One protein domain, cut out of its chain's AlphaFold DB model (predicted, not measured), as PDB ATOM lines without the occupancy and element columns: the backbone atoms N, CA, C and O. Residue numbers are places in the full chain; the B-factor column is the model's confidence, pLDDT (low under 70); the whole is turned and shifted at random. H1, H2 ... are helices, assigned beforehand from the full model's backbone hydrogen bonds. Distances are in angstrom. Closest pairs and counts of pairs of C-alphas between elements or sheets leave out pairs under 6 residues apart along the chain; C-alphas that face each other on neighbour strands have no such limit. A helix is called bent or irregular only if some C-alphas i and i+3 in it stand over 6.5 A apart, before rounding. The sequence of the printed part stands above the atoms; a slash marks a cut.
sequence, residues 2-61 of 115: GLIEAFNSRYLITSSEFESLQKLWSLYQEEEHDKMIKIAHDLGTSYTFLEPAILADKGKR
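Overview. This is residues 2 to 61 of the 115 residues of an uncharacterized protein of Saprospiraceae bacterium (UniProt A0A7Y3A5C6). Long helices H2 and H3 make a hairpin and H4 folds back on H3, a three-helix body from which residues 2 to 10, with short H1, stick out as an arm. The 60 printed residues include four named helices, H1 to H4 in chain order, and no named strand: all helix. The whole is only just loose, close to compact (radius of gyration of the C-alphas 12.9 A), spanning 36 by 25 by 17 A.

Along the chain. H2, residues 15 to 29, is 22.1 A long; H3, residues 33 to 47, 16.0 A, is irregular, C-alphas 42 and 45 being 9.1 A apart. H4, residues 50 to 60, ends at C-alpha 60 (55.093, 31.910, -60.177). H1, residues 2 to 8, begins at C-alpha 2 (68.190, 52.754, -44.509).

Arrangement. H2 and H3, a hairpin, touch, closest at the C-alphas of Leu 24 and Met 36, 5.8 A. H3 and H4, also a hairpin, touch at Ile 37 and Glu 51, C-alphas 5.7 A. H1 is apart from H2, H3 and H4. O i to N i+4 pairs are within hydrogen-bond range throughout H1 and H4, 9 of 11 in H2, 8 of 11 in H3.

Size, cuts and confidence. The printed part has no cut and no long link; no printed residue is under 70 in pLDDT.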
ATOM      1  N   GLY A   2      69.577  53.057 -44.110       87.75
ATOM      2  CA  GLY A   2      68.190  52.754 -44.509       87.75
ATOM      3  C   GLY A   2      67.290  52.106 -43.443       87.75
ATOM      4  O   GLY A   2      66.108  52.410 -43.395       87.75
ATOM      5  N   LEU A   3      67.822  51.273 -42.535       89.25
ATOM      6  CA  LEU A   3      67.015  50.696 -41.444       89.25
ATOM      7  C   LEU A   3      66.588  51.739 -40.397       89.25
ATOM      8  O   LEU A   3      65.472  51.681 -39.892       89.25
ATOM      9  N   ILE A   4      67.462  52.703 -40.087       95.31
ATOM     10  CA  ILE A   4      67.154  53.799 -39.153       95.31
ATOM     11  C   ILE A   4      66.108  54.723 -39.779       95.31
ATOM     12  O   ILE A   4      65.154  55.120 -39.115       95.31
ATOM     13  N   GLU A   5      66.260  55.029 -41.068       93.94
ATOM     14  CA  GLU A   5      65.281  55.805 -41.831       93.94
ATOM     15  C   GLU A   5      63.916  55.112 -41.844       93.94
ATOM     16  O   GLU A   5      62.944  55.730 -41.428       93.94
ATOM     17  N   ALA A   6      63.856  53.820 -42.188       89.88
ATOM     18  CA  ALA A   6      62.612  53.048 -42.197       89.88
ATOM     19  C   ALA A   6      61.920  53.001 -40.824       89.88
ATOM     20  O   ALA A   6      60.697  53.104 -40.737       89.88
ATOM     21  N   PHE A   7      62.691  52.877 -39.739       91.75
ATOM     22  CA  PHE A   7      62.149  52.907 -38.378       91.75
ATOM     23  C   PHE A   7      61.549  54.278 -38.024       91.75
ATOM     24  O   PHE A   7      60.465  54.371 -37.433       91.75
ATOM     25  N   ASN A   8      62.238  55.354 -38.407       95.38
ATOM     26  CA  ASN A   8      61.793  56.721 -38.152       95.38
ATOM     27  C   ASN A   8      60.591  57.113 -39.021       95.38
ATOM     28  O   ASN A   8      59.701  57.810 -38.537       95.38
ATOM     29  N   SER A   9      60.525  56.625 -40.261       90.69
ATOM     30  CA  SER A   9      59.426  56.845 -41.205       90.69
ATOM     31  C   SER A   9      58.373  55.732 -41.168       90.69
ATOM     32  O   SER A   9      57.730  55.461 -42.183       90.69
ATOM     33  N   ARG A  10      58.225  55.039 -40.032       91.94
ATOM     34  CA  ARG A  10      57.265  53.935 -39.902       91.94
ATOM     35  C   ARG A  10      55.847  54.396 -40.233       91.94
ATOM     36  O   ARG A  10      55.420  55.480 -39.834       91.94
ATOM     37  N   TYR A  11      55.112  53.530 -40.912       90.00
ATOM     38  CA  TYR A  11      53.721  53.763 -41.269       90.00
ATOM     39  C   TYR A  11      52.797  53.198 -40.187       90.00
ATOM     40  O   TYR A  11      52.935  52.036 -39.799       90.00
ATOM     41  N   LEU A  12      51.871  54.015 -39.680       92.88
ATOM     42  CA  LEU A  12      50.833  53.537 -38.771       92.88
ATOM     43  C   LEU A  12      49.703  52.919 -39.594       92.88
ATOM     44  O   LEU A  12      49.036  53.623 -40.342       92.88
ATOM     45  N   ILE A  13      49.470  51.622 -39.406       94.88
ATOM     46  CA  ILE A  13      48.356  50.908 -40.032       94.88
ATOM     47  C   ILE A  13      47.077  51.237 -39.257       94.88
ATOM     48  O   ILE A  13      46.977  50.967 -38.057       94.88
ATOM     49  N   THR A  14      46.104  51.832 -39.936       96.12
ATOM     50  CA  THR A  14      44.776  52.117 -39.382       96.12
ATOM     51  C   THR A  14      43.931  50.846 -39.286       96.12
ATOM     52  O   THR A  14      44.190  49.856 -39.968       96.12
ATOM     53  N   SER A  15      42.862  50.867 -38.485       96.75
ATOM     54  CA  SER A  15      41.959  49.711 -38.364       96.75
ATOM     55  C   SER A  15      41.337  49.301 -39.704       96.75
ATOM     56  O   SER A  15      41.254  48.115 -40.000       96.75
ATOM     57  N   SER A  16      40.957  50.269 -40.546       95.25
ATOM     58  CA  SER A  16      40.366  49.985 -41.862       95.25
ATOM     59  C   SER A  16      41.374  49.358 -42.830       95.25
ATOM     60  O   SER A  16      41.038  48.422 -43.555       95.25
ATOM     61  N   GLU A  17      42.628  49.819 -42.819       95.94
ATOM     62  CA  GLU A  17      43.691  49.187 -43.606       95.94
ATOM     63  C   GLU A  17      43.994  47.783 -43.092       95.94
ATOM     64  O   GLU A  17      44.148  46.861 -43.890       95.94
ATOM     65  N   PHE A  18      44.028  47.595 -41.771       96.00
ATOM     66  CA  PHE A  18      44.250  46.290 -41.159       96.00
ATOM     67  C   PHE A  18      43.174  45.274 -41.569       96.00
ATOM     68  O   PHE A  18      43.508  44.156 -41.958       96.00
ATOM     69  N   GLU A  19      41.897  45.668 -41.572       96.75
ATOM     70  CA  GLU A  19      40.796  44.826 -42.061       96.75
ATOM     71  C   GLU A  19      40.968  44.437 -43.538       96.75
ATOM     72  O   GLU A  19      40.700  43.298 -43.925       96.75
ATOM     73  N   SER A  20      41.428  45.365 -44.378       96.12
ATOM     74  CA  SER A  20      41.717  45.098 -45.792       96.12
ATOM     75  C   SER A  20      42.908  44.153 -45.968       96.12
ATOM     76  O   SER A  20      42.822  43.196 -46.739       96.12
ATOM     77  N   LEU A  21      43.988  44.354 -45.210       95.81
ATOM     78  CA  LEU A  21      45.159  43.472 -45.206       95.81
ATOM     79  C   LEU A  21      44.808  42.061 -44.715       95.81
ATOM     80  O   LEU A  21      45.281  41.080 -45.283       95.81
ATOM     81  N   GLN A  22      43.937  41.934 -43.713       96.69
ATOM     82  CA  GLN A  22      43.468  40.637 -43.226       96.69
ATOM     83  C   GLN A  22      42.723  39.852 -44.317       96.69
ATOM     84  O   GLN A  22      42.937  38.647 -44.454       96.69
ATOM     85  N   LYS A  23      41.890  40.517 -45.131       97.50
ATOM     86  CA  LYS A  23      41.172  39.871 -46.247       97.50
ATOM     87  C   LYS A  23      42.123  39.286 -47.291       97.50
ATOM     88  O   LYS A  23      41.816  38.241 -47.862       97.50
ATOM     89  N   LEU A  24      43.278  39.922 -47.522       97.25
ATOM     90  CA  LEU A  24      44.279  39.409 -48.464       97.25
ATOM     91  C   LEU A  24      44.761  38.010 -48.081       97.25
ATOM     92  O   LEU A  24      45.027  37.214 -48.975       97.25
ATOM     93  N   TRP A  25      44.851  37.690 -46.786       96.12
ATOM     94  CA  TRP A  25      45.297  36.369 -46.343       96.12
ATOM     95  C   TRP A  25      44.340  35.259 -46.783       96.12
ATOM     96  O   TRP A  25      44.774  34.285 -47.391       96.12
ATOM     97  N   SER A  26      43.037  35.424 -46.540       96.31
ATOM     98  CA  SER A  26      42.034  34.441 -46.967       96.31
ATOM     99  C   SER A  26      42.002  34.297 -48.489       96.31
ATOM    100  O   SER A  26      42.032  33.184 -49.003       96.31
ATOM    101  N   LEU A  27      42.044  35.415 -49.218       97.56
ATOM    102  CA  LEU A  27      42.063  35.396 -50.684       97.56
ATOM    103  C   LEU A  27      43.329  34.744 -51.250       97.56
ATOM    104  O   LEU A  27      43.256  34.051 -52.259       97.56
ATOM    105  N   TYR A  28      44.481  34.932 -50.602       95.56
ATOM    106  CA  TYR A  28      45.722  34.257 -50.977       95.56
ATOM    107  C   TYR A  28      45.591  32.734 -50.862       95.56
ATOM    108  O   TYR A  28      46.002  32.012 -51.770       95.56
ATOM    109  N   GLN A  29      44.987  32.245 -49.775       94.75
ATOM    110  CA  GLN A  29      44.749  30.812 -49.564       94.75
ATOM    111  C   GLN A  29      43.792  30.217 -50.605       94.75
ATOM    112  O   GLN A  29      43.970  29.072 -51.010       94.75
ATOM    113  N   GLU A  30      42.801  30.997 -51.036       95.69
ATOM    114  CA  GLU A  30      41.815  30.620 -52.058       95.69
ATOM    115  C   GLU A  30      42.298  30.879 -53.494       95.69
ATOM    116  O   GLU A  30      41.587  30.584 -54.448       95.69
ATOM    117  N   GLU A  31      43.517  31.400 -53.663       93.38
ATOM    118  CA  GLU A  31      44.113  31.701 -54.968       93.38
ATOM    119  C   GLU A  31      43.346  32.768 -55.778       93.38
ATOM    120  O   GLU A  31      43.377  32.807 -57.007       93.38
ATOM    121  N   GLU A  32      42.681  33.685 -55.079       96.88
ATOM    122  CA  GLU A  32      41.796  34.711 -55.636       96.88
ATOM    123  C   GLU A  32      42.560  36.000 -56.007       96.88
ATOM    124  O   GLU A  32      42.247  37.102 -55.536       96.88
ATOM    125  N   HIS A  33      43.587  35.883 -56.859       95.38
ATOM    126  CA  HIS A  33      44.515  36.986 -57.174       95.38
ATOM    127  C   HIS A  33      43.825  38.251 -57.695       95.38
ATOM    128  O   HIS A  33      44.236  39.355 -57.348       95.38
ATOM    129  N   ASP A  34      42.762  38.125 -58.493       96.19
ATOM    130  CA  ASP A  34      42.074  39.288 -59.070       96.19
ATOM    131  C   ASP A  34      41.338  40.108 -57.991       96.19
ATOM    132  O   ASP A  34      41.337  41.341 -58.028       96.19
ATOM    133  N   LYS A  35      40.786  39.441 -56.965       97.88
ATOM    134  CA  LYS A  35      40.207  40.115 -55.791       97.88
ATOM    135  C   LYS A  35      41.294  40.768 -54.939       97.88
ATOM    136  O   LYS A  35      41.089  41.871 -54.434       97.88
ATOM    137  N   MET A  36      42.454  40.122 -54.802       97.94
ATOM    138  CA  MET A  36      43.595  40.692 -54.077       97.94
ATOM    139  C   MET A  36      44.114  41.972 -54.744       97.94
ATOM    140  O   MET A  36      44.386  42.944 -54.042       97.94
ATOM    141  N   ILE A  37      44.213  41.999 -56.079       97.31
ATOM    142  CA  ILE A  37      44.637  43.190 -56.838       97.31
ATOM    143  C   ILE A  37      43.686  44.358 -56.574       97.31
ATOM    144  O   ILE A  37      44.144  45.465 -56.302       97.31
ATOM    145  N   LYS A  38      42.372  44.109 -56.560       97.31
ATOM    146  CA  LYS A  38      41.388  45.148 -56.232       97.31
ATOM    147  C   LYS A  38      41.624  45.741 -54.838       97.31
ATOM    148  O   LYS A  38      41.659  46.956 -54.697       97.31
ATOM    149  N   ILE A  39      41.846  44.898 -53.826       97.25
ATOM    150  CA  ILE A  39      42.161  45.370 -52.467       97.25
ATOM    151  C   ILE A  39      43.479  46.156 -52.442       97.25
ATOM    152  O   ILE A  39      43.571  47.170 -51.754       97.25
ATOM    153  N   ALA A  40      44.495  45.719 -53.190       96.94
ATOM    154  CA  ALA A  40      45.763  46.439 -53.291       96.94
ATOM    155  C   ALA A  40      45.584  47.838 -53.906       96.94
ATOM    156  O   ALA A  40      46.193  48.792 -53.425       96.94
ATOM    157  N   HIS A  41      44.722  47.978 -54.918       95.62
ATOM    158  CA  HIS A  41      44.367  49.278 -55.498       95.62
ATOM    159  C   HIS A  41      43.602  50.160 -54.508       95.62
ATOM    160  O   HIS A  41      43.928  51.340 -54.383       95.62
ATOM    161  N   ASP A  42      42.654  49.589 -53.760       94.75
ATOM    162  CA  ASP A  42      41.866  50.311 -52.750       94.75
ATOM    163  C   ASP A  42      42.736  50.803 -51.571       94.75
ATOM    164  O   ASP A  42      42.499  51.885 -51.033       94.75
ATOM    165  N   LEU A  43      43.772  50.044 -51.187       94.62
ATOM    166  CA  LEU A  43      44.767  50.434 -50.173       94.62
ATOM    167  C   LEU A  43      45.702  51.567 -50.640       94.62
ATOM    168  O   LEU A  43      46.347  52.222 -49.818       94.62
ATOM    169  N   GLY A  44      45.769  51.822 -51.946       89.62
ATOM    170  CA  GLY A  44      46.444  52.982 -52.518       89.62
ATOM    171  C   GLY A  44      47.971  52.985 -52.381       89.62
ATOM    172  O   GLY A  44      48.647  51.958 -52.288       89.62
ATOM    173  N   THR A  45      48.550  54.186 -52.416       88.31
ATOM    174  CA  THR A  45      49.994  54.396 -52.617       88.31
ATOM    175  C   THR A  45      50.869  54.056 -51.409       88.31
ATOM    176  O   THR A  45      52.078  53.882 -51.567       88.31
ATOM    177  N   SER A  46      50.290  53.903 -50.216       89.50
ATOM    178  CA  SER A  46      51.023  53.456 -49.022       89.50
ATOM    179  C   SER A  46      51.500  52.001 -49.133       89.50
ATOM    180  O   SER A  46      52.445  51.609 -48.451       89.50
ATOM    181  N   TYR A  47      50.889  51.211 -50.025       93.75
ATOM    182  CA  TYR A  47      51.142  49.777 -50.180       93.75
ATOM    183  C   TYR A  47      51.490  49.389 -51.624       93.75
ATOM    184  O   TYR A  47      51.107  48.326 -52.108       93.75
ATOM    185  N   THR A  48      52.271  50.225 -52.315       92.69
ATOM    186  CA  THR A  48      52.696  50.014 -53.720       92.69
ATOM    187  C   THR A  48      53.399  48.681 -53.987       92.69
ATOM    188  O   THR A  48      53.488  48.257 -55.136       92.69
ATOM    189  N   PHE A  49      53.885  47.998 -52.950       93.75
ATOM    190  CA  PHE A  49      54.505  46.679 -53.056       93.75
ATOM    191  C   PHE A  49      53.499  45.523 -53.200       93.75
ATOM    192  O   PHE A  49      53.897  44.444 -53.640       93.75
ATOM    193  N   LEU A  50      52.220  45.715 -52.845       96.62
ATOM    194  CA  LEU A  50      51.227  44.635 -52.821       96.62
ATOM    195  C   LEU A  50      50.919  44.100 -54.218       96.62
ATOM    196  O   LEU A  50      51.053  42.902 -54.446       96.62
ATOM    197  N   GLU A  51      50.531  44.960 -55.159       96.31
ATOM    198  CA  GLU A  51      50.183  44.517 -56.514       96.31
ATOM    199  C   GLU A  51      51.350  43.790 -57.212       96.31
ATOM    200  O   GLU A  51      51.132  42.671 -57.686       96.31
ATOM    201  N   PRO A  52      52.596  44.312 -57.222       96.12
ATOM    202  CA  PRO A  52      53.738  43.576 -57.760       96.12
ATOM    203  C   PRO A  52      53.943  42.203 -57.110       96.12
ATOM    204  O   PRO A  52      54.233  41.239 -57.818       96.12
ATOM    205  N   ALA A  53      53.768  42.090 -55.789       95.69
ATOM    206  CA  ALA A  53      53.896  40.818 -55.081       95.69
ATOM    207  C   ALA A  53      52.781  39.831 -55.464       95.69
ATOM    208  O   ALA A  53      53.059  38.659 -55.710       95.69
ATOM    209  N   ILE A  54      51.537  40.303 -55.583       96.12
ATOM    210  CA  ILE A  54      50.385  39.491 -56.002       96.12
ATOM    211  C   ILE A  54      50.562  39.004 -57.443       96.12
ATOM    212  O   ILE A  54      50.322  37.835 -57.741       96.12
ATOM    213  N   LEU A  55      51.014  39.875 -58.347       94.81
ATOM    214  CA  LEU A  55      51.274  39.518 -59.743       94.81
ATOM    215  C   LEU A  55      52.455  38.553 -59.877       94.81
ATOM    216  O   LEU A  55      52.398  37.625 -60.689       94.81
ATOM    217  N   ALA A  56      53.509  38.739 -59.079       95.06
ATOM    218  CA  ALA A  56      54.605  37.783 -58.999       95.06
ATOM    219  C   ALA A  56      54.084  36.422 -58.528       95.06
ATOM    220  O   ALA A  56      54.348  35.419 -59.188       95.06
ATOM    221  N   ASP A  57      53.281  36.388 -57.463       93.50
ATOM    222  CA  ASP A  57      52.669  35.163 -56.953       93.50
ATOM    223  C   ASP A  57      51.813  34.451 -58.008       93.50
ATOM    224  O   ASP A  57      52.031  33.272 -58.291       93.50
ATOM    225  N   LYS A  58      50.927  35.191 -58.684       92.38
ATOM    226  CA  LYS A  58      50.109  34.688 -59.797       92.38
ATOM    227  C   LYS A  58      50.974  34.102 -60.916       92.38
ATOM    228  O   LYS A  58      50.670  33.042 -61.457       92.38
ATOM    229  N   GLY A  59      52.075  34.775 -61.251       90.19
ATOM    230  CA  GLY A  59      52.998  34.371 -62.312       90.19
ATOM    231  C   GLY A  59      53.997  33.277 -61.927       90.19
ATOM    232  O   GLY A  59      54.682  32.766 -62.814       90.19
ATOM    233  N   LYS A  60      54.125  32.922 -60.640       88.50
ATOM    234  CA  LYS A  60      55.093  31.910 -60.177       88.50
ATOM    235  C   LYS A  60      54.673  30.493 -60.548       88.50
ATOM    236  O   LYS A  60      55.524  29.619 -60.647       88.50
ATOM    237  N   ARG A  61      53.368  30.269 -60.704       79.69
ATOM    238  CA  ARG A  61      52.801  28.933 -60.854       79.69
ATOM    239  C   ARG A  61      53.105  28.366 -62.227       79.69
ATOM    240  O   ARG A  61      52.799  28.981 -63.248       79.69
TER     241      ARG A  61